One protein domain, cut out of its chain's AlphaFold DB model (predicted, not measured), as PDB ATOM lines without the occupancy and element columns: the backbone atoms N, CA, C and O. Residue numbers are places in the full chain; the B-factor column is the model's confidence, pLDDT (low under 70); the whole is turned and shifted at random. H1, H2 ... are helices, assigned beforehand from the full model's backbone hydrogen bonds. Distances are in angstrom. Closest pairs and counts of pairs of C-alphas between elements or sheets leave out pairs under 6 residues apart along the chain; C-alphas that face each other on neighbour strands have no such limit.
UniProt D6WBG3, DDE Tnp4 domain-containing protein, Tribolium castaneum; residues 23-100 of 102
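This is residues 23 to 100 of the 102 residues of the protein "DDE Tnp4 domain-containing protein" of Tribolium castaneum (UniProt D6WBG3). Follow three helices in a loose, open frame: H1 and H3 run opposite ways, partly side by side, and H2 stands crosswise near the end of H1. Residues 86 to 100, mostly of H3, stick out as an arm. The printed part has 78 residues, 57 of them in the three named helices H1, H2 and H3, in that order along the chain, with no named strand; the class is all helix, the whole is loose with a radius of gyration of the C-alphas of 16.5 A, and the spans are 49 by 34 by 20 A.

Find C-alpha 23 at (-7.916, -17.027, 22.937), where H1, residues 23 to 37, begins and runs 21.5 A. H2, residues 49 to 66, runs 25.4 A. H3, residues 75 to 98, runs 35.6 A to C-alpha 98 at (-8.933, -31.867, 0.897).

Look at Leu 34, the one residue of H1 that touches H2: H1 and H2 only just touch, with 3 pairs of C-alphas within 8 A, the closest those of Leu 34 and Cys 59, 7.0 A apart. Their lines are about perpendicular, at 80 degrees. H3 touches H1 with residues 77 to 85 alone, the closest C-alphas being Ser 29 and Phe 77, 6.7 A apart. They run opposite ways at a shallow tilt of 32 degrees, only just short of steep. H2 and H3 are apart. In H1 and H2 every O i to N i+4 pair is within hydrogen-bond range, in H3 19 of 20.

The C-alphas of Cys 66 and Phe 100 are farthest apart, 50.0 A. The printed part has no cut; the link from H1 to H2 is long. Look for pLDDT under 70 at residues 69 to 86, 88 and 91 to 100.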
ATOM      1  N   SER A  23      -7.110 -17.360  21.760       76.69
ATOM      2  CA  SER A  23      -7.916 -17.027  22.937       76.69
ATOM      3  C   SER A  23      -8.334 -18.284  23.705       76.69
ATOM      4  O   SER A  23      -8.216 -18.312  24.928       76.69
ATOM      5  N   ARG A  24      -8.765 -19.342  23.002       79.25
ATOM      6  CA  ARG A  24      -9.116 -20.629  23.621       79.25
ATOM      7  C   ARG A  24      -7.905 -21.265  24.304       79.25
ATOM      8  O   ARG A  24      -7.999 -21.589  25.486       79.25
ATOM      9  N   ASN A  25      -6.773 -21.347  23.606       77.56
ATOM     10  CA  ASN A  25      -5.543 -21.939  24.138       77.56
ATOM     11  C   ASN A  25      -5.108 -21.231  25.430       77.56
ATOM     12  O   ASN A  25      -4.743 -21.875  26.414       77.56
ATOM     13  N   LYS A  26      -5.225 -19.896  25.485       79.75
ATOM     14  CA  LYS A  26      -4.869 -19.147  26.694       79.75
ATOM     15  C   LYS A  26      -5.785 -19.460  27.878       79.75
ATOM     16  O   LYS A  26      -5.303 -19.569  29.004       79.75
ATOM     17  N   ILE A  27      -7.085 -19.621  27.638       82.31
ATOM     18  CA  ILE A  27      -8.054 -19.992  28.675       82.31
ATOM     19  C   ILE A  27      -7.805 -21.419  29.174       82.31
ATOM     20  O   ILE A  27      -7.767 -21.648  30.383       82.31
ATOM     21  N   GLU A  28      -7.584 -22.367  28.265       83.00
ATOM     22  CA  GLU A  28      -7.263 -23.759  28.595       83.00
ATOM     23  C   GLU A  28      -5.971 -23.856  29.422       83.00
ATOM     24  O   GLU A  28      -5.960 -24.530  30.455       83.00
ATOM     25  N   SER A  29      -4.938 -23.092  29.044       77.69
ATOM     26  CA  SER A  29      -3.680 -22.957  29.792       77.69
ATOM     27  C   SER A  29      -3.916 -22.505  31.235       77.69
ATOM     28  O   SER A  29      -3.498 -23.170  32.185       77.69
ATOM     29  N   ILE A  30      -4.665 -21.412  31.421       80.62
ATOM     30  CA  ILE A  30      -4.949 -20.857  32.751       80.62
ATOM     31  C   ILE A  30      -5.708 -21.876  33.609       80.62
ATOM     32  O   ILE A  30      -5.357 -22.089  34.770       80.62
ATOM     33  N   PHE A  31      -6.710 -22.563  33.055       82.25
ATOM     34  CA  PHE A  31      -7.425 -23.602  33.800       82.25
ATOM     35  C   PHE A  31      -6.546 -24.813  34.132       82.25
ATOM     36  O   PHE A  31      -6.724 -25.409  35.197       82.25
ATOM     37  N   GLY A  32      -5.589 -25.166  33.273       80.50
ATOM     38  CA  GLY A  32      -4.578 -26.184  33.554       80.50
ATOM     39  C   GLY A  32      -3.699 -25.819  34.755       80.50
ATOM     40  O   GLY A  32      -3.551 -26.623  35.681       80.50
ATOM     41  N   ILE A  33      -3.197 -24.583  34.787       80.81
ATOM     42  CA  ILE A  33      -2.385 -24.044  35.890       80.81
ATOM     43  C   ILE A  33      -3.184 -24.044  37.199       80.81
ATOM     44  O   ILE A  33      -2.709 -24.542  38.223       80.81
ATOM     45  N   LEU A  34      -4.424 -23.545  37.169       82.56
ATOM     46  CA  LEU A  34      -5.284 -23.490  38.351       82.56
ATOM     47  C   LEU A  34      -5.589 -24.888  38.910       82.56
ATOM     48  O   LEU A  34      -5.500 -25.087  40.121       82.56
ATOM     49  N   LYS A  35      -5.879 -25.875  38.052       82.00
ATOM     50  CA  LYS A  35      -6.122 -27.269  38.469       82.00
ATOM     51  C   LYS A  35      -4.900 -27.924  39.115       82.00
ATOM     52  O   LYS A  35      -5.060 -28.711  40.045       82.00
ATOM     53  N   ARG A  36      -3.690 -27.600  38.644       80.25
ATOM     54  CA  ARG A  36      -2.425 -28.110  39.201       80.25
ATOM     55  C   ARG A  36      -2.091 -27.455  40.543       80.25
ATOM     56  O   ARG A  36      -1.693 -28.140  41.479       80.25
ATOM     57  N   ARG A  37      -2.234 -26.128  40.623       80.75
ATOM     58  CA  ARG A  37      -1.821 -25.321  41.781       80.75
ATOM     59  C   ARG A  37      -2.814 -25.393  42.939       80.75
ATOM     60  O   ARG A  37      -2.411 -25.300  44.095       80.75
ATOM     61  N   PHE A  38      -4.098 -25.592  42.641       82.62
ATOM     62  CA  PHE A  38      -5.171 -25.657  43.629       82.62
ATOM     63  C   PHE A  38      -5.885 -27.019  43.553       82.62
ATOM     64  O   PHE A  38      -6.801 -27.189  42.742       82.62
ATOM     65  N   PRO A  39      -5.541 -27.985  44.432       78.81
ATOM     66  CA  PRO A  39      -6.140 -29.327  44.451       78.81
ATOM     67  C   PRO A  39      -7.671 -29.327  44.550       78.81
ATOM     68  O   PRO A  39      -8.329 -30.255  44.085       78.81
ATOM     69  N   SER A  40      -8.244 -28.252  45.099       79.62
ATOM     70  CA  SER A  40      -9.684 -27.999  45.190       79.62
ATOM     71  C   SER A  40     -10.416 -28.057  43.841       79.62
ATOM     72  O   SER A  40     -11.615 -28.321  43.818       79.62
ATOM     73  N   PHE A  41      -9.722 -27.841  42.717       76.19
ATOM     74  CA  PHE A  41     -10.296 -27.958  41.374       76.19
ATOM     75  C   PHE A  41     -10.288 -29.388  40.820       76.19
ATOM     76  O   PHE A  41     -11.063 -29.682  39.911       76.19
ATOM     77  N   ASN A  42      -9.450 -30.278  41.353       72.19
ATOM     78  CA  ASN A  42      -9.322 -31.649  40.855       72.19
ATOM     79  C   ASN A  42     -10.498 -32.537  41.300       72.19
ATOM     80  O   ASN A  42     -10.941 -33.416  40.570       72.19
ATOM     81  N   SER A  43     -11.038 -32.280  42.492       76.12
ATOM     82  CA  SER A  43     -12.153 -33.037  43.085       76.12
ATOM     83  C   SER A  43     -13.545 -32.533  42.669       76.12
ATOM     84  O   SER A  43     -14.551 -33.118  43.070       76.12
ATOM     85  N   GLY A  44     -13.604 -31.438  41.903       76.44
ATOM     86  CA  GLY A  44     -14.826 -30.689  41.615       76.44
ATOM     87  C   GLY A  44     -15.243 -29.767  42.769       76.44
ATOM     88  O   GLY A  44     -15.333 -30.173  43.928       76.44
ATOM     89  N   LEU A  45     -15.533 -28.502  42.450       82.69
ATOM     90  CA  LEU A  45     -16.003 -27.514  43.422       82.69
ATOM     91  C   LEU A  45     -17.490 -27.752  43.724       82.69
ATOM     92  O   LEU A  45     -18.353 -27.471  42.896       82.69
ATOM     93  N   ARG A  46     -17.809 -28.234  44.931       87.50
ATOM     94  CA  ARG A  46     -19.193 -28.378  45.427       87.50
ATOM     95  C   ARG A  46     -19.736 -27.047  45.958       87.50
ATOM     96  O   ARG A  46     -20.149 -26.946  47.108       87.50
ATOM     97  N   LEU A  47     -19.673 -26.009  45.131       87.31
ATOM     98  CA  LEU A  47     -20.106 -24.653  45.462       87.31
ATOM     99  C   LEU A  47     -21.204 -24.207  44.493       87.31
ATOM    100  O   LEU A  47     -21.369 -24.780  43.416       87.31
ATOM    101  N   LYS A  48     -21.961 -23.168  44.863       91.12
ATOM    102  CA  LYS A  48     -22.889 -22.513  43.930       91.12
ATOM    103  C   LYS A  48     -22.098 -21.912  42.766       91.12
ATOM    104  O   LYS A  48     -20.970 -21.467  42.967       91.12
ATOM    105  N   ILE A  49     -22.699 -21.854  41.578       88.88
ATOM    106  CA  ILE A  49     -22.021 -21.366  40.366       88.88
ATOM    107  C   ILE A  49     -21.446 -19.953  40.546       88.88
ATOM    108  O   ILE A  49     -20.291 -19.719  40.202       88.88
ATOM    109  N   ASP A  50     -22.187 -19.060  41.205       89.88
ATOM    110  CA  ASP A  50     -21.739 -17.692  41.494       89.88
ATOM    111  C   ASP A  50     -20.477 -17.677  42.368       89.88
ATOM    112  O   ASP A  50     -19.556 -16.889  42.161       89.88
ATOM    113  N   THR A  51     -20.396 -18.604  43.324       89.44
ATOM    114  CA  THR A  51     -19.231 -18.768  44.196       89.44
ATOM    115  C   THR A  51     -18.057 -19.392  43.445       89.44
ATOM    116  O   THR A  51     -16.916 -19.012  43.689       89.44
ATOM    117  N   ILE A  52     -18.302 -20.311  42.505       90.44
ATOM    118  CA  ILE A  52     -17.245 -20.901  41.668       90.44
ATOM    119  C   ILE A  52     -16.533 -19.810  40.865       90.44
ATOM    120  O   ILE A  52     -15.305 -19.790  40.833       90.44
ATOM    121  N   VAL A  53     -17.280 -18.873  40.274       90.69
ATOM    122  CA  VAL A  53     -16.692 -17.746  39.533       90.69
ATOM    123  C   VAL A  53     -15.794 -16.908  40.448       90.69
ATOM    124  O   VAL A  53     -14.658 -16.606  40.083       90.69
ATOM    125  N   GLN A  54     -16.254 -16.598  41.664       92.75
ATOM    126  CA  GLN A  54     -15.454 -15.859  42.648       92.75
ATOM    127  C   GLN A  54     -14.180 -16.613  43.050       92.75
ATOM    128  O   GLN A  54     -13.113 -16.010  43.135       92.75
ATOM    129  N   VAL A  55     -14.270 -17.932  43.250       90.81
ATOM    130  CA  VAL A  55     -13.117 -18.787  43.564       90.81
ATOM    131  C   VAL A  55     -12.106 -18.784  42.421       90.81
ATOM    132  O   VAL A  55     -10.920 -18.604  42.672       90.81
ATOM    133  N   VAL A  56     -12.551 -18.920  41.169       89.31
ATOM    134  CA  VAL A  56     -11.667 -18.871  39.992       89.31
ATOM    135  C   VAL A  56     -10.923 -17.536  39.921       89.31
ATOM    136  O   VAL A  56      -9.705 -17.527  39.745       89.31
ATOM    137  N   VAL A  57     -11.625 -16.415  40.117       90.12
ATOM    138  CA  VAL A  57     -11.018 -15.074  40.119       90.12
ATOM    139  C   VAL A  57     -10.018 -14.918  41.269       90.12
ATOM    140  O   VAL A  57      -8.900 -14.451  41.048       90.12
ATOM    141  N   ALA A  58     -10.377 -15.352  42.480       90.88
ATOM    142  CA  ALA A  58      -9.492 -15.305  43.641       90.88
ATOM    143  C   ALA A  58      -8.233 -16.162  43.436       90.88
ATOM    144  O   ALA A  58      -7.127 -15.710  43.721       90.88
ATOM    145  N   CYS A  59      -8.374 -17.367  42.882       88.25
ATOM    146  CA  CYS A  59      -7.247 -18.231  42.544       88.25
ATOM    147  C   CYS A  59      -6.348 -17.617  41.463       88.25
ATOM    148  O   CYS A  59      -5.128 -17.726  41.568       88.25
ATOM    149  N   GLY A  60      -6.917 -16.924  40.470       86.25
ATOM    150  CA  GLY A  60      -6.147 -16.162  39.483       86.25
ATOM    151  C   GLY A  60      -5.348 -15.016  40.115       86.25
ATOM    152  O   GLY A  60      -4.159 -14.863  39.843       86.25
ATOM    153  N   ALA A  61      -5.963 -14.255  41.024       88.75
ATOM    154  CA  ALA A  61      -5.272 -13.202  41.769       88.75
ATOM    155  C   ALA A  61      -4.149 -13.768  42.659       88.75
ATOM    156  O   ALA A  61      -3.035 -13.246  42.654       88.75
ATOM    157  N   LEU A  62      -4.414 -14.868  43.370       88.12
ATOM    158  CA  LEU A  62      -3.420 -15.560  44.193       88.12
ATOM    159  C   LEU A  62      -2.270 -16.125  43.356       88.12
ATOM    160  O   LEU A  62      -1.122 -16.024  43.780       88.12
ATOM    161  N   HIS A  63      -2.549 -16.687  42.176       84.81
ATOM    162  CA  HIS A  63      -1.510 -17.134  41.242       84.81
ATOM    163  C   HIS A  63      -0.601 -15.971  40.849       84.81
ATOM    164  O   HIS A  63       0.614 -16.091  40.959       84.81
ATOM    165  N   ASN A  64      -1.182 -14.826  40.487       83.75
ATOM    166  CA  ASN A  64      -0.420 -13.646  40.081       83.75
ATOM    167  C   ASN A  64       0.450 -13.077  41.213       83.75
ATOM    168  O   ASN A  64       1.577 -12.664  40.959       83.75
ATOM    169  N   ILE A  65      -0.044 -13.076  42.455       86.06
ATOM    170  CA  ILE A  65       0.714 -12.610  43.631       86.06
ATOM    171  C   ILE A  65       1.834 -13.592  43.992       86.06
ATOM    172  O   ILE A  65       2.942 -13.188  44.335       86.06
ATOM    173  N   CYS A  66       1.549 -14.891  43.927       81.88
ATOM    174  CA  CYS A  66       2.487 -15.946  44.304       81.88
ATOM    175  C   CYS A  66       3.447 -16.342  43.176       81.88
ATOM    176  O   CYS A  66       4.264 -17.247  43.376       81.88
ATOM    177  N   LYS A  67       3.350 -15.703  42.006       78.69
ATOM    178  CA  LYS A  67       4.237 -15.933  40.870       78.69
ATOM    179  C   LYS A  67       5.647 -15.487  41.243       78.69
ATOM    180  O   LYS A  67       5.948 -14.298  41.307       78.69
ATOM    181  N   LYS A  68       6.513 -16.458  41.529       72.50
ATOM    182  CA  LYS A  68       7.931 -16.216  41.801       72.50
ATOM    183  C   LYS A  68       8.723 -16.312  40.496       72.50
ATOM    184  O   LYS A  68       8.388 -17.154  39.659       72.50
ATOM    185  N   PRO A  69       9.786 -15.509  40.318       57.66
ATOM    186  CA  PRO A  69      10.767 -15.809  39.284       57.66
ATOM    187  C   PRO A  69      11.317 -17.217  39.566       57.66
ATOM    188  O   PRO A  69      11.692 -17.495  40.707       57.66
ATOM    189  N   ASN A  70      11.315 -18.096  38.556       58.66
ATOM    190  CA  ASN A  70      11.681 -19.524  38.627       58.66
ATOM    191  C   ASN A  70      10.606 -20.527  39.114       58.66
ATOM    192  O   ASN A  70      10.934 -21.647  39.504       58.66
ATOM    193  N   ASP A  71       9.318 -20.169  39.096       68.19
ATOM    194  CA  ASP A  71       8.232 -21.147  39.276       68.19
ATOM    195  C   ASP A  71       8.020 -21.952  37.973       68.19
ATOM    196  O   ASP A  71       7.309 -21.517  37.069       68.19
ATOM    197  N   HIS A  72       8.644 -23.133  37.869       65.25
ATOM    198  CA  HIS A  72       8.573 -24.033  36.698       65.25
ATOM    199  C   HIS A  72       7.168 -24.600  36.421       65.25
ATOM    200  O   HIS A  72       6.986 -25.417  35.519       65.25
ATOM    201  N   THR A  73       6.146 -24.204  37.191       65.62
ATOM    202  CA  THR A  73       4.771 -24.636  36.923       65.62
ATOM    203  C   THR A  73       4.230 -24.139  35.589       65.62
ATOM    204  O   THR A  73       3.293 -24.763  35.113       65.62
ATOM    205  N   GLU A  74       4.784 -23.085  34.981       63.25
ATOM    206  CA  GLU A  74       4.342 -22.567  33.672       63.25
ATOM    207  C   GLU A  74       5.112 -23.185  32.483       63.25
ATOM    208  O   GLU A  74       4.508 -23.445  31.447       63.25
ATOM    209  N   GLU A  75       6.391 -23.537  32.657       61.94
ATOM    210  CA  GLU A  75       7.297 -24.010  31.586       61.94
ATOM    211  C   GLU A  75       6.812 -25.317  30.922       61.94
ATOM    212  O   GLU A  75       6.816 -25.451  29.705       61.94
ATOM    213  N   TYR A  76       6.262 -26.243  31.714       62.84
ATOM    214  CA  TYR A  76       5.659 -27.485  31.209       62.84
ATOM    215  C   TYR A  76       4.353 -27.260  30.427       62.84
ATOM    216  O   TYR A  76       3.955 -28.097  29.623       62.84
ATOM    217  N   PHE A  77       3.621 -26.174  30.695       64.50
ATOM    218  CA  PHE A  77       2.370 -25.900  29.983       64.50
ATOM    219  C   PHE A  77       2.611 -25.203  28.657       64.50
ATOM    220  O   PHE A  77       1.844 -25.457  27.736       64.50
ATOM    221  N   ASP A  78       3.633 -24.356  28.555       65.06
ATOM    222  CA  ASP A  78       3.972 -23.708  27.290       65.06
ATOM    223  C   ASP A  78       4.380 -24.760  26.237       65.06
ATOM    224  O   ASP A  78       3.848 -24.719  25.132       65.06
ATOM    225  N   GLU A  79       5.158 -25.793  26.605       62.81
ATOM    226  CA  GLU A  79       5.441 -26.950  25.724       62.81
ATOM    227  C   GLU A  79       4.166 -27.700  25.299       62.81
ATOM    228  O   GLU A  79       3.931 -27.934  24.116       62.81
ATOM    229  N   VAL A  80       3.299 -28.045  26.257       66.44
ATOM    230  CA  VAL A  80       2.053 -28.776  25.973       66.44
ATOM    231  C   VAL A  80       1.112 -27.955  25.078       66.44
ATOM    232  O   VAL A  80       0.456 -28.506  24.198       66.44
ATOM    233  N   ILE A  81       1.037 -26.637  25.283       66.56
ATOM    234  CA  ILE A  81       0.248 -25.712  24.456       66.56
ATOM    235  C   ILE A  81       0.801 -25.657  23.035       66.56
ATOM    236  O   ILE A  81       0.009 -25.705  22.094       66.56
ATOM    237  N   GLU A  82       2.122 -25.550  22.875       65.00
ATOM    238  CA  GLU A  82       2.762 -25.531  21.559       65.00
ATOM    239  C   GLU A  82       2.443 -26.802  20.771       65.00
ATOM    240  O   GLU A  82       2.063 -26.701  19.603       65.00
ATOM    241  N   ASP A  83       2.485 -27.973  21.412       67.94
ATOM    242  CA  ASP A  83       2.114 -29.248  20.791       67.94
ATOM    243  C   ASP A  83       0.639 -29.271  20.352       67.94
ATOM    244  O   ASP A  83       0.336 -29.584  19.196       67.94
ATOM    245  N   TYR A  84      -0.290 -28.846  21.220       69.50
ATOM    246  CA  TYR A  84      -1.713 -28.748  20.865       69.50
ATOM    247  C   TYR A  84      -1.983 -27.732  19.743       69.50
ATOM    248  O   TYR A  84      -2.851 -27.961  18.894       69.50
ATOM    249  N   GLU A  85      -1.277 -26.599  19.727       68.94
ATOM    250  CA  GLU A  85      -1.408 -25.576  18.686       68.94
ATOM    251  C   GLU A  85      -0.887 -26.104  17.344       68.94
ATOM    252  O   GLU A  85      -1.536 -25.913  16.314       68.94
ATOM    253  N   LYS A  86       0.217 -26.856  17.364       68.62
ATOM    254  CA  LYS A  86       0.772 -27.525  16.186       68.62
ATOM    255  C   LYS A  86      -0.207 -28.546  15.608       68.62
ATOM    256  O   LYS A  86      -0.504 -28.491  14.414       68.62
ATOM    257  N   ASP A  87      -0.749 -29.424  16.448       70.38
ATOM    258  CA  ASP A  87      -1.701 -30.464  16.046       70.38
ATOM    259  C   ASP A  87      -2.982 -29.871  15.447       70.38
ATOM    260  O   ASP A  87      -3.465 -30.337  14.411       70.38
ATOM    261  N   PHE A  88      -3.502 -28.796  16.046       68.81
ATOM    262  CA  PHE A  88      -4.683 -28.101  15.535       68.81
ATOM    263  C   PHE A  88      -4.422 -27.461  14.163       68.81
ATOM    264  O   PHE A  88      -5.221 -27.626  13.238       68.81
ATOM    265  N   ILE A  89      -3.276 -26.790  13.997       71.06
ATOM    266  CA  ILE A  89      -2.866 -26.178  12.724       71.06
ATOM    267  C   ILE A  89      -2.676 -27.252  11.641       71.06
ATOM    268  O   ILE A  89      -3.111 -27.054  10.504       71.06
ATOM    269  N   TYR A  90      -2.071 -28.402  11.953       71.31
ATOM    270  CA  TYR A  90      -1.936 -29.503  10.991       71.31
ATOM    271  C   TYR A  90      -3.294 -30.056  10.548       71.31
ATOM    272  O   TYR A  90      -3.492 -30.312   9.358       71.31
ATOM    273  N   GLN A  91      -4.244 -30.203  11.473       66.12
ATOM    274  CA  GLN A  91      -5.591 -30.681  11.156       66.12
ATOM    275  C   GLN A  91      -6.369 -29.702  10.267       66.12
ATOM    276  O   GLN A  91      -7.005 -30.125   9.299       66.12
ATOM    277  N   GLU A  92      -6.293 -28.403  10.562       67.69
ATOM    278  CA  GLU A  92      -6.968 -27.354   9.792       67.69
ATOM    279  C   GLU A  92      -6.402 -27.251   8.369       67.69
ATOM    280  O   GLU A  92      -7.157 -27.249   7.395       67.69
ATOM    281  N   ASN A  93      -5.074 -27.271   8.225       65.94
ATOM    282  CA  ASN A  93      -4.435 -27.278   6.909       65.94
ATOM    283  C   ASN A  93      -4.784 -28.533   6.102       65.94
ATOM    284  O   ASN A  93      -4.993 -28.436   4.893       65.94
ATOM    285  N   ASN A  94      -4.906 -29.694   6.752       66.50
ATOM    286  CA  ASN A  94      -5.324 -30.914   6.073       66.50
ATOM    287  C   ASN A  94      -6.776 -30.805   5.576       66.50
ATOM    288  O   ASN A  94      -7.015 -31.063   4.403       66.50
ATOM    289  N   MET A  95      -7.725 -30.334   6.401       63.62
ATOM    290  CA  MET A  95      -9.124 -30.121   5.980       63.62
ATOM    291  C   MET A  95      -9.276 -29.097   4.846       63.62
ATOM    292  O   MET A  95     -10.101 -29.277   3.949       63.62
ATOM    293  N   ASN A  96      -8.470 -28.037   4.856       61.50
ATOM    294  CA  ASN A  96      -8.487 -27.029   3.797       61.50
ATOM    295  C   ASN A  96      -7.877 -27.557   2.487       61.50
ATOM    296  O   ASN A  96      -8.336 -27.184   1.409       61.50
ATOM    297  N   ASN A  97      -6.901 -28.467   2.567       59.84
ATOM    298  CA  ASN A  97      -6.273 -29.085   1.400       59.84
ATOM    299  C   ASN A  97      -7.174 -30.139   0.727       59.84
ATOM    300  O   ASN A  97      -7.227 -30.195  -0.499       59.84
ATOM    301  N   VAL A  98      -7.942 -30.935   1.490       59.59
ATOM    302  CA  VAL A  98      -8.933 -31.867   0.897       59.59
ATOM    303  C   VAL A  98     -10.108 -31.144   0.231       59.59
ATOM    304  O   VAL A  98     -10.626 -31.640  -0.763       59.59
ATOM    305  N   ASN A  99     -10.508 -29.964   0.718       54.53
ATOM    306  CA  ASN A  99     -11.611 -29.187   0.131       54.53
ATOM    307  C   ASN A  99     -11.240 -28.418  -1.153       54.53
ATOM    308  O   ASN A  99     -12.134 -27.890  -1.809       54.53
ATOM    309  N   PHE A 100      -9.954 -28.340  -1.520       51.16
ATOM    310  CA  PHE A 100      -9.497 -27.751  -2.789       51.16
ATOM    311  C   PHE A 100      -9.143 -28.815  -3.851       51.16
ATOM    312  O   PHE A 100      -8.837 -28.478  -4.990       51.16
TER     313      PHE A 100